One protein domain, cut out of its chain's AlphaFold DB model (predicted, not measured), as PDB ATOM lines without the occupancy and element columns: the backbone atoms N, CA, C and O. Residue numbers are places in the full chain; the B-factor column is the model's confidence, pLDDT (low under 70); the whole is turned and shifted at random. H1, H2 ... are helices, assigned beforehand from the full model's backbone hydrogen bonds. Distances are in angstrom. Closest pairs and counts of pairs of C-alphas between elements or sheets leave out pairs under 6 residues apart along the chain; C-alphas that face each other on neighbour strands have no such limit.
ATOM      1  N   ALA A 306      69.638 101.763  83.003       94.81
ATOM      2  CA  ALA A 306      70.895 102.475  83.221       94.81
ATOM      3  C   ALA A 306      70.856 103.395  84.455       94.81
ATOM      4  O   ALA A 306      71.857 103.516  85.157       94.81
ATOM      5  N   ALA A 307      69.713 104.019  84.750       96.06
ATOM      6  CA  ALA A 307      69.585 104.912  85.896       96.06
ATOM      7  C   ALA A 307      69.679 104.138  87.217       96.06
ATOM      8  O   ALA A 307      70.361 104.569  88.148       96.06
ATOM      9  N   MET A 308      69.035 102.976  87.295       95.81
ATOM     10  CA  MET A 308      69.115 102.088  88.446       95.81
ATOM     11  C   MET A 308      70.513 101.478  88.594       95.81
ATOM     12  O   MET A 308      71.019 101.440  89.713       95.81
ATOM     13  N   LYS A 309      71.184 101.093  87.497       95.75
ATOM     14  CA  LYS A 309      72.597 100.665  87.541       95.75
ATOM     15  C   LYS A 309      73.487 101.744  88.151       95.75
ATOM     16  O   LYS A 309      74.179 101.472  89.121       95.75
ATOM     17  N   THR A 310      73.366 102.994  87.697       97.62
ATOM     18  CA  THR A 310      74.099 104.128  88.289       97.62
ATOM     19  C   THR A 310      73.820 104.288  89.785       97.62
ATOM     20  O   THR A 310      74.736 104.559  90.559       97.62
ATOM     21  N   ARG A 311      72.569 104.101  90.230       97.56
ATOM     22  CA  ARG A 311      72.235 104.138  91.665       97.56
ATOM     23  C   ARG A 311      72.927 103.020  92.442       97.56
ATOM     24  O   ARG A 311      73.450 103.290  93.517       97.56
ATOM     25  N   ILE A 312      72.963 101.802  91.904       96.75
ATOM     26  CA  ILE A 312      73.655 100.659  92.516       96.75
ATOM     27  C   ILE A 312      75.160 100.939  92.620       96.75
ATOM     28  O   ILE A 312      75.720 100.810  93.707       96.75
ATOM     29  N   THR A 313      75.790 101.413  91.541       98.06
ATOM     30  CA  THR A 313      77.209 101.801  91.526       98.06
ATOM     31  C   THR A 313      77.513 102.882  92.564       98.06
ATOM     32  O   THR A 313      78.489 102.782  93.307       98.06
ATOM     33  N   ASN A 314      76.663 103.907  92.668       98.44
ATOM     34  CA  ASN A 314      76.834 104.972  93.657       98.44
ATOM     35  C   ASN A 314      76.708 104.445  95.092       98.44
ATOM     36  O   ASN A 314      77.528 104.801  95.937       98.44
ATOM     37  N   SER A 315      75.738 103.567  95.361       97.88
ATOM     38  CA  SER A 315      75.587 102.917  96.668       97.88
ATOM     39  C   SER A 315      76.795 102.046  97.021       97.88
ATOM     40  O   SER A 315      77.273 102.105  98.149       97.88
ATOM     41  N   TYR A 316      77.328 101.285  96.061       98.00
ATOM     42  CA  TYR A 316      78.548 100.496  96.242       98.00
ATOM     43  C   TYR A 316      79.762 101.380  96.561       98.00
ATOM     44  O   TYR A 316      80.488 101.130  97.523       98.00
ATOM     45  N   ASN A 317      79.962 102.462  95.802       98.12
ATOM     46  CA  ASN A 317      81.059 103.402  96.034       98.12
ATOM     47  C   ASN A 317      80.941 104.099  97.395       98.12
ATOM     48  O   ASN A 317      81.944 104.245  98.092       98.12
ATOM     49  N   ALA A 318      79.727 104.484  97.797       97.88
ATOM     50  CA  ALA A 318      79.468 105.039  99.120       97.88
ATOM     51  C   ALA A 318      79.779 104.017 100.226       97.88
ATOM     52  O   ALA A 318      80.478 104.355 101.179       97.88
ATOM     53  N   ALA A 319      79.350 102.759 100.074       96.75
ATOM     54  CA  ALA A 319      79.652 101.694 101.031       96.75
ATOM     55  C   ALA A 319      81.164 101.479 101.202       96.75
ATOM     56  O   ALA A 319      81.649 101.368 102.327       96.75
ATOM     57  N   ARG A 320      81.934 101.519 100.104       95.56
ATOM     58  CA  ARG A 320      83.405 101.455 100.150       95.56
ATOM     59  C   ARG A 320      84.034 102.679 100.809       95.56
ATOM     60  O   ARG A 320      84.957 102.528 101.607       95.56
ATOM     61  N   ALA A 321      83.559 103.880 100.482       97.31
ATOM     62  CA  ALA A 321      84.091 105.129 101.027       97.31
ATOM     63  C   ALA A 321      83.852 105.240 102.540       97.31
ATOM     64  O   ALA A 321      84.742 105.653 103.280       97.31
ATOM     65  N   HIS A 322      82.669 104.828 102.996       96.38
ATOM     66  CA  HIS A 322      82.266 104.882 104.399       96.38
ATOM     67  C   HIS A 322      82.580 103.603 105.182       96.38
ATOM     68  O   HIS A 322      82.395 103.588 106.395       96.38
ATOM     69  N   ARG A 323      83.077 102.553 104.514       94.00
ATOM     70  CA  ARG A 323      83.380 101.238 105.104       94.00
ATOM     71  C   ARG A 323      82.197 100.651 105.881       94.00
ATOM     72  O   ARG A 323      82.383 100.080 106.950       94.00
ATOM     73  N   THR A 324      80.986 100.784 105.339       93.19
ATOM     74  CA  THR A 324      79.781 100.179 105.939       93.19
ATOM     75  C   THR A 324      79.769  98.655 105.798       93.19
ATOM     76  O   THR A 324      79.010  97.975 106.471       93.19
ATOM     77  N   TRP A 325      80.636  98.107 104.942       88.69
ATOM     78  CA  TRP A 325      80.927  96.680 104.829       88.69
ATOM     79  C   TRP A 325      82.436  96.473 104.991       88.69
ATOM     80  O   TRP A 325      83.234  97.332 104.603       88.69
ATOM     81  N   GLU A 326      82.847  95.323 105.533       89.88
ATOM     82  CA  GLU A 326      84.266  94.965 105.627       89.88
ATOM     83  C   GLU A 326      84.910  94.976 104.231       89.88
ATOM     84  O   GLU A 326      84.406  94.362 103.295       89.88
ATOM     85  N   MET A 327      86.042  95.660 104.056       90.12
ATOM     86  CA  MET A 327      86.649  95.831 102.724       90.12
ATOM     87  C   MET A 327      87.239  94.546 102.144       90.12
ATOM     88  O   MET A 327      87.358  94.431 100.927       90.12
ATOM     89  N   SER A 328      87.617  93.598 103.002       88.38
ATOM     90  CA  SER A 328      88.022  92.256 102.587       88.38
ATOM     91  C   SER A 328      86.840  91.403 102.155       88.38
ATOM     92  O   SER A 328      87.074  90.361 101.559       88.38
ATOM     93  N   SER A 329      85.611  91.846 102.446       86.50
ATOM     94  CA  SER A 329      84.412  91.073 102.197       86.50
ATOM     95  C   SER A 329      84.190  90.827 100.717       86.50
ATOM     96  O   SER A 329      84.462  91.681  99.876       86.50
ATOM     97  N   TYR A 330      83.639  89.673 100.371       85.44
ATOM     98  CA  TYR A 330      83.297  89.394  98.988       85.44
ATOM     99  C   TYR A 330      82.129  90.257  98.515       85.44
ATOM    100  O   TYR A 330      82.092  90.584  97.331       85.44
ATOM    101  N   SER A 331      81.264  90.761  99.406       89.81
ATOM    102  CA  SER A 331      80.362  91.871  99.054       89.81
ATOM    103  C   SER A 331      81.117  93.070  98.471       89.81
ATOM    104  O   SER A 331      80.590  93.765  97.615       89.81
ATOM    105  N   MET A 332      82.353  93.322  98.907       93.38
ATOM    106  CA  MET A 332      83.201  94.417  98.423       93.38
ATOM    107  C   MET A 332      84.109  94.029  97.244       93.38
ATOM    108  O   MET A 332      84.942  94.836  96.826       93.38
ATOM    109  N   SER A 333      83.950  92.831  96.673       89.38
ATOM    110  CA  SER A 333      84.729  92.400  95.503       89.38
ATOM    111  C   SER A 333      84.251  93.050  94.198       89.38
ATOM    112  O   SER A 333      85.059  93.325  93.308       89.38
ATOM    113  N   SER A 334      82.952  93.342  94.080       91.94
ATOM    114  CA  SER A 334      82.365  94.086  92.961       91.94
ATOM    115  C   SER A 334      80.993  94.666  93.324       91.94
ATOM    116  O   SER A 334      80.363  94.230  94.285       91.94
ATOM    117  N   GLU A 335      80.485  95.609  92.524       95.12
ATOM    118  CA  GLU A 335      79.132  96.162  92.720       95.12
ATOM    119  C   GLU A 335      78.018  95.109  92.573       95.12
ATOM    120  O   GLU A 335      76.976  95.208  93.221       95.12
ATOM    121  N   GLY A 336      78.235  94.092  91.730       93.44
ATOM    122  CA  GLY A 336      77.276  93.011  91.535       93.44
ATOM    123  C   GLY A 336      77.175  92.150  92.785       93.44
ATOM    124  O   GLY A 336      76.071  91.827  93.215       93.44
ATOM    125  N   GLU A 337      78.323  91.835  93.385       92.44
ATOM    126  CA  GLU A 337      78.398  91.046  94.613       92.44
ATOM    127  C   GLU A 337      77.881  91.820  95.821       92.44
ATOM    128  O   GLU A 337      77.162  91.269  96.653       92.44
ATOM    129  N   TYR A 338      78.144  93.125  95.871       96.38
ATOM    130  CA  TYR A 338      77.535  94.022  96.846       96.38
ATOM    131  C   TYR A 338      76.007  93.941  96.812       96.38
ATOM    132  O   TYR A 338      75.369  93.735  97.845       96.38
ATOM    133  N   LEU A 339      75.411  94.057  95.623       95.88
ATOM    134  CA  LEU A 339      73.962  93.997  95.470       95.88
ATOM    135  C   LEU A 339      73.402  92.606  95.804       95.88
ATOM    136  O   LEU A 339      72.398  92.511  96.510       95.88
ATOM    137  N   ALA A 340      74.029  91.536  95.310       94.25
ATOM    138  CA  ALA A 340      73.567  90.168  95.532       94.25
ATOM    139  C   ALA A 340      73.620  89.774  97.016       94.25
ATOM    140  O   ALA A 340      72.693  89.145  97.531       94.25
ATOM    141  N   GLN A 341      74.646  90.227  97.734       92.44
ATOM    142  CA  GLN A 341      74.775  90.001  99.171       92.44
ATOM    143  C   GLN A 341      73.870  90.898 100.000       92.44
ATOM    144  O   GLN A 341      73.292  90.425 100.977       92.44
ATOM    145  N   GLY A 342      73.660  92.145  99.576       93.56
ATOM    146  CA  GLY A 342      72.629  93.005 100.152       93.56
ATOM    147  C   GLY A 342      71.229  92.396 100.013       93.56
ATOM    148  O   GLY A 342      70.448  92.416 100.960       93.56
ATOM    149  N   ALA A 343      70.915  91.771  98.872       94.50
ATOM    150  CA  ALA A 343      69.661  91.041  98.698       94.50
ATOM    151  C   ALA A 343      69.588  89.800  99.600       94.50
ATOM    152  O   ALA A 343      68.556  89.563 100.231       94.50
ATOM    153  N   ALA A 344      70.677  89.031  99.711       90.00
ATOM    154  CA  ALA A 344      70.734  87.890 100.619       90.00
ATOM    155  C   ALA A 344      70.472  88.305 102.080       90.00
ATOM    156  O   ALA A 344      69.728  87.606 102.778       90.00
ATOM    157  N   ALA A 345      71.003  89.461 102.493       90.88
ATOM    158  CA  ALA A 345      70.760  90.069 103.796       90.88
ATOM    159  C   ALA A 345      69.304  90.514 103.982       90.88
ATOM    160  O   ALA A 345      68.650  90.102 104.938       90.88
ATOM    161  N   TYR A 346      68.747  91.250 103.013       92.38
ATOM    162  CA  TYR A 346      67.349  91.700 103.031       92.38
ATOM    163  C   TYR A 346      66.356  90.539 103.199       92.38
ATOM    164  O   TYR A 346      65.387  90.633 103.953       92.38
ATOM    165  N   PHE A 347      66.600  89.410 102.524       90.06
ATOM    166  CA  PHE A 347      65.764  88.214 102.652       90.06
ATOM    167  C   PHE A 347      66.145  87.308 103.836       90.06
ATOM    168  O   PHE A 347      65.512  86.265 104.016       90.06
ATOM    169  N   ASN A 348      67.134  87.693 104.653       89.06
ATOM    170  CA  ASN A 348      67.654  86.932 105.793       89.06
ATOM    171  C   ASN A 348      68.047  85.494 105.402       89.06
ATOM    172  O   ASN A 348      67.602  84.505 105.995       89.06
ATOM    173  N   THR A 349      68.848  85.391 104.341       85.81
ATOM    174  CA  THR A 349      69.227  84.130 103.682       85.81
ATOM    175  C   THR A 349      70.724  83.830 103.740       85.81
ATOM    176  O   THR A 349      71.206  82.987 102.997       85.81
ATOM    177  N   ASN A 350      71.450  84.496 104.633       78.62
ATOM    178  CA  ASN A 350      72.898  84.419 104.868       78.62
ATOM    179  C   ASN A 350      73.209  84.237 106.383       78.62
ATOM    180  O   ASN A 350      74.046  84.929 106.962       78.62
ATOM    181  N   ARG A 351      72.478  83.340 107.063       66.25
ATOM    182  CA  ARG A 351      72.534  83.122 108.523       66.25
ATOM    183  C   ARG A 351      73.771  82.339 108.957       66.25
ATOM    184  O   ARG A 351      74.039  81.285 108.408       66.25
ATOM    185  N   GLY A 352      74.442  82.757 110.030       53.31
ATOM    186  CA  GLY A 352      75.499  81.947 110.660       53.31
ATOM    187  C   GLY A 352      76.843  81.952 109.927       53.31
ATOM    188  O   GLY A 352      77.754  81.234 110.328       53.31
ATOM    189  N   ILE A 353      77.003  82.795 108.903       50.81
ATOM    190  CA  ILE A 353      78.319  83.117 108.351       50.81
ATOM    191  C   ILE A 353      79.005  84.058 109.347       50.81
ATOM    192  O   ILE A 353      78.778  85.270 109.360       50.81
ATOM    193  N   SER A 354      79.823  83.499 110.237       35.88
ATOM    194  CA  SER A 354      80.711  84.292 111.079       35.88
ATOM    195  C   SER A 354      81.795  84.945 110.210       35.88
ATOM    196  O   SER A 354      82.773  84.301 109.846       35.88
ATOM    197  N   HIS A 355      81.577  86.216 109.866       52.06
ATOM    198  CA  HIS A 355      82.542  87.313 110.016       52.06
ATOM    199  C   HIS A 355      83.900  87.083 109.343       52.06
ATOM    200  O   HIS A 355      84.871  86.630 109.947       52.06
ATOM    201  N   GLY A 356      83.926  87.425 108.057       35.41
ATOM    202  CA  GLY A 356      85.125  87.422 107.235       35.41
ATOM    203  C   GLY A 356      84.847  87.773 105.782       35.41
ATOM    204  O   GLY A 356      85.777  88.195 105.105       35.41
ATOM    205  N   ASN A 357      83.604  87.623 105.286       40.12
ATOM    206  CA  ASN A 357      83.330  87.979 103.897       40.12
ATOM    207  C   ASN A 357      81.964  88.539 103.499       40.12
ATOM    208  O   ASN A 357      81.845  88.919 102.339       40.12
ATOM    209  N   TYR A 358      80.961  88.651 104.373       44.75
ATOM    210  CA  TYR A 358      79.629  89.136 103.985       44.75
ATOM    211  C   TYR A 358      78.829  89.558 105.223       44.75
ATOM    212  O   TYR A 358      78.652  88.736 106.119       44.75
ATOM    213  N   MET A 359      78.362  90.808 105.292       41.03
ATOM    214  CA  MET A 359      77.643  91.348 106.457       41.03
ATOM    215  C   MET A 359      76.119  91.335 106.266       41.03
ATOM    216  O   MET A 359      75.615  91.498 105.157       41.03
ATOM    217  N   ASN A 360      75.410  91.138 107.379       34.72
ATOM    218  CA  ASN A 360      74.002  91.475 107.579       34.72
ATOM    219  C   ASN A 360      73.932  92.738 108.428       34.72
ATOM    220  O   ASN A 360      74.566  92.768 109.482       34.72
ATOM    221  N   GLU A 361      73.117  93.702 108.014       31.28
ATOM    222  CA  GLU A 361      72.521  94.705 108.903       31.28
ATOM    223  C   GLU A 361      70.999  94.583 108.838       31.28
ATOM    224  O   GLU A 361      70.462  94.538 107.702       31.28
TER     225      GLU A 361
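This is residues 306 to 361 of the 361 residues of an uncharacterized protein of Mytilus galloprovincialis (UniProt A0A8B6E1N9). Two helices make a rough T: H2 starts beside the middle of the longer H1 and runs away from it, about perpendicular. The link 323 to 334 folds back from the end of H1 to this meeting place, and beyond H2 the tail 347 to 361 swings out in a wide loop and folds back. The printed part has 56 residues with two named helices, H1 then H2, and no named strand; its class is all helix. It is compact, with a radius of gyration of the C-alphas of 11.0 A, yet elongated in outline, with spans of 34 by 22 by 16 A.

Find C-alpha 306 at (70.895, 102.475, 83.221); here H1, residues 306 to 322, begins, and it runs 24.2 A to C-alpha 322 at (82.266, 104.882, 104.399). Go on to Glu 335, where H2, residues 335 to 346, begins; it runs 16.3 A to C-alpha 346 at (67.349, 91.700, 103.031).

Look at residues 312 to 316 of H1 and 335 to 339 of H2, for with these parts alone the two helices touch. The closest C-alphas are those of Tyr 316 and Glu 335, 5.6 A apart. The lines of H1 and H2 are about perpendicular, at 82 degrees, and their centres are 12.1 A apart. In both H1 and H2, every O i to N i+4 pair is within hydrogen-bond range.

The two C-alphas farthest apart, those of Ala 306 and Ser 354, are 34.7 A apart. The printed part has no cut, and it ends at residue 361, the chain's last residue. Between H1 and H2 you pass a long link of 12 residues. The mean pLDDT of the printed part is 83.6; look for low confidence, under 70, at residues 351 to 361.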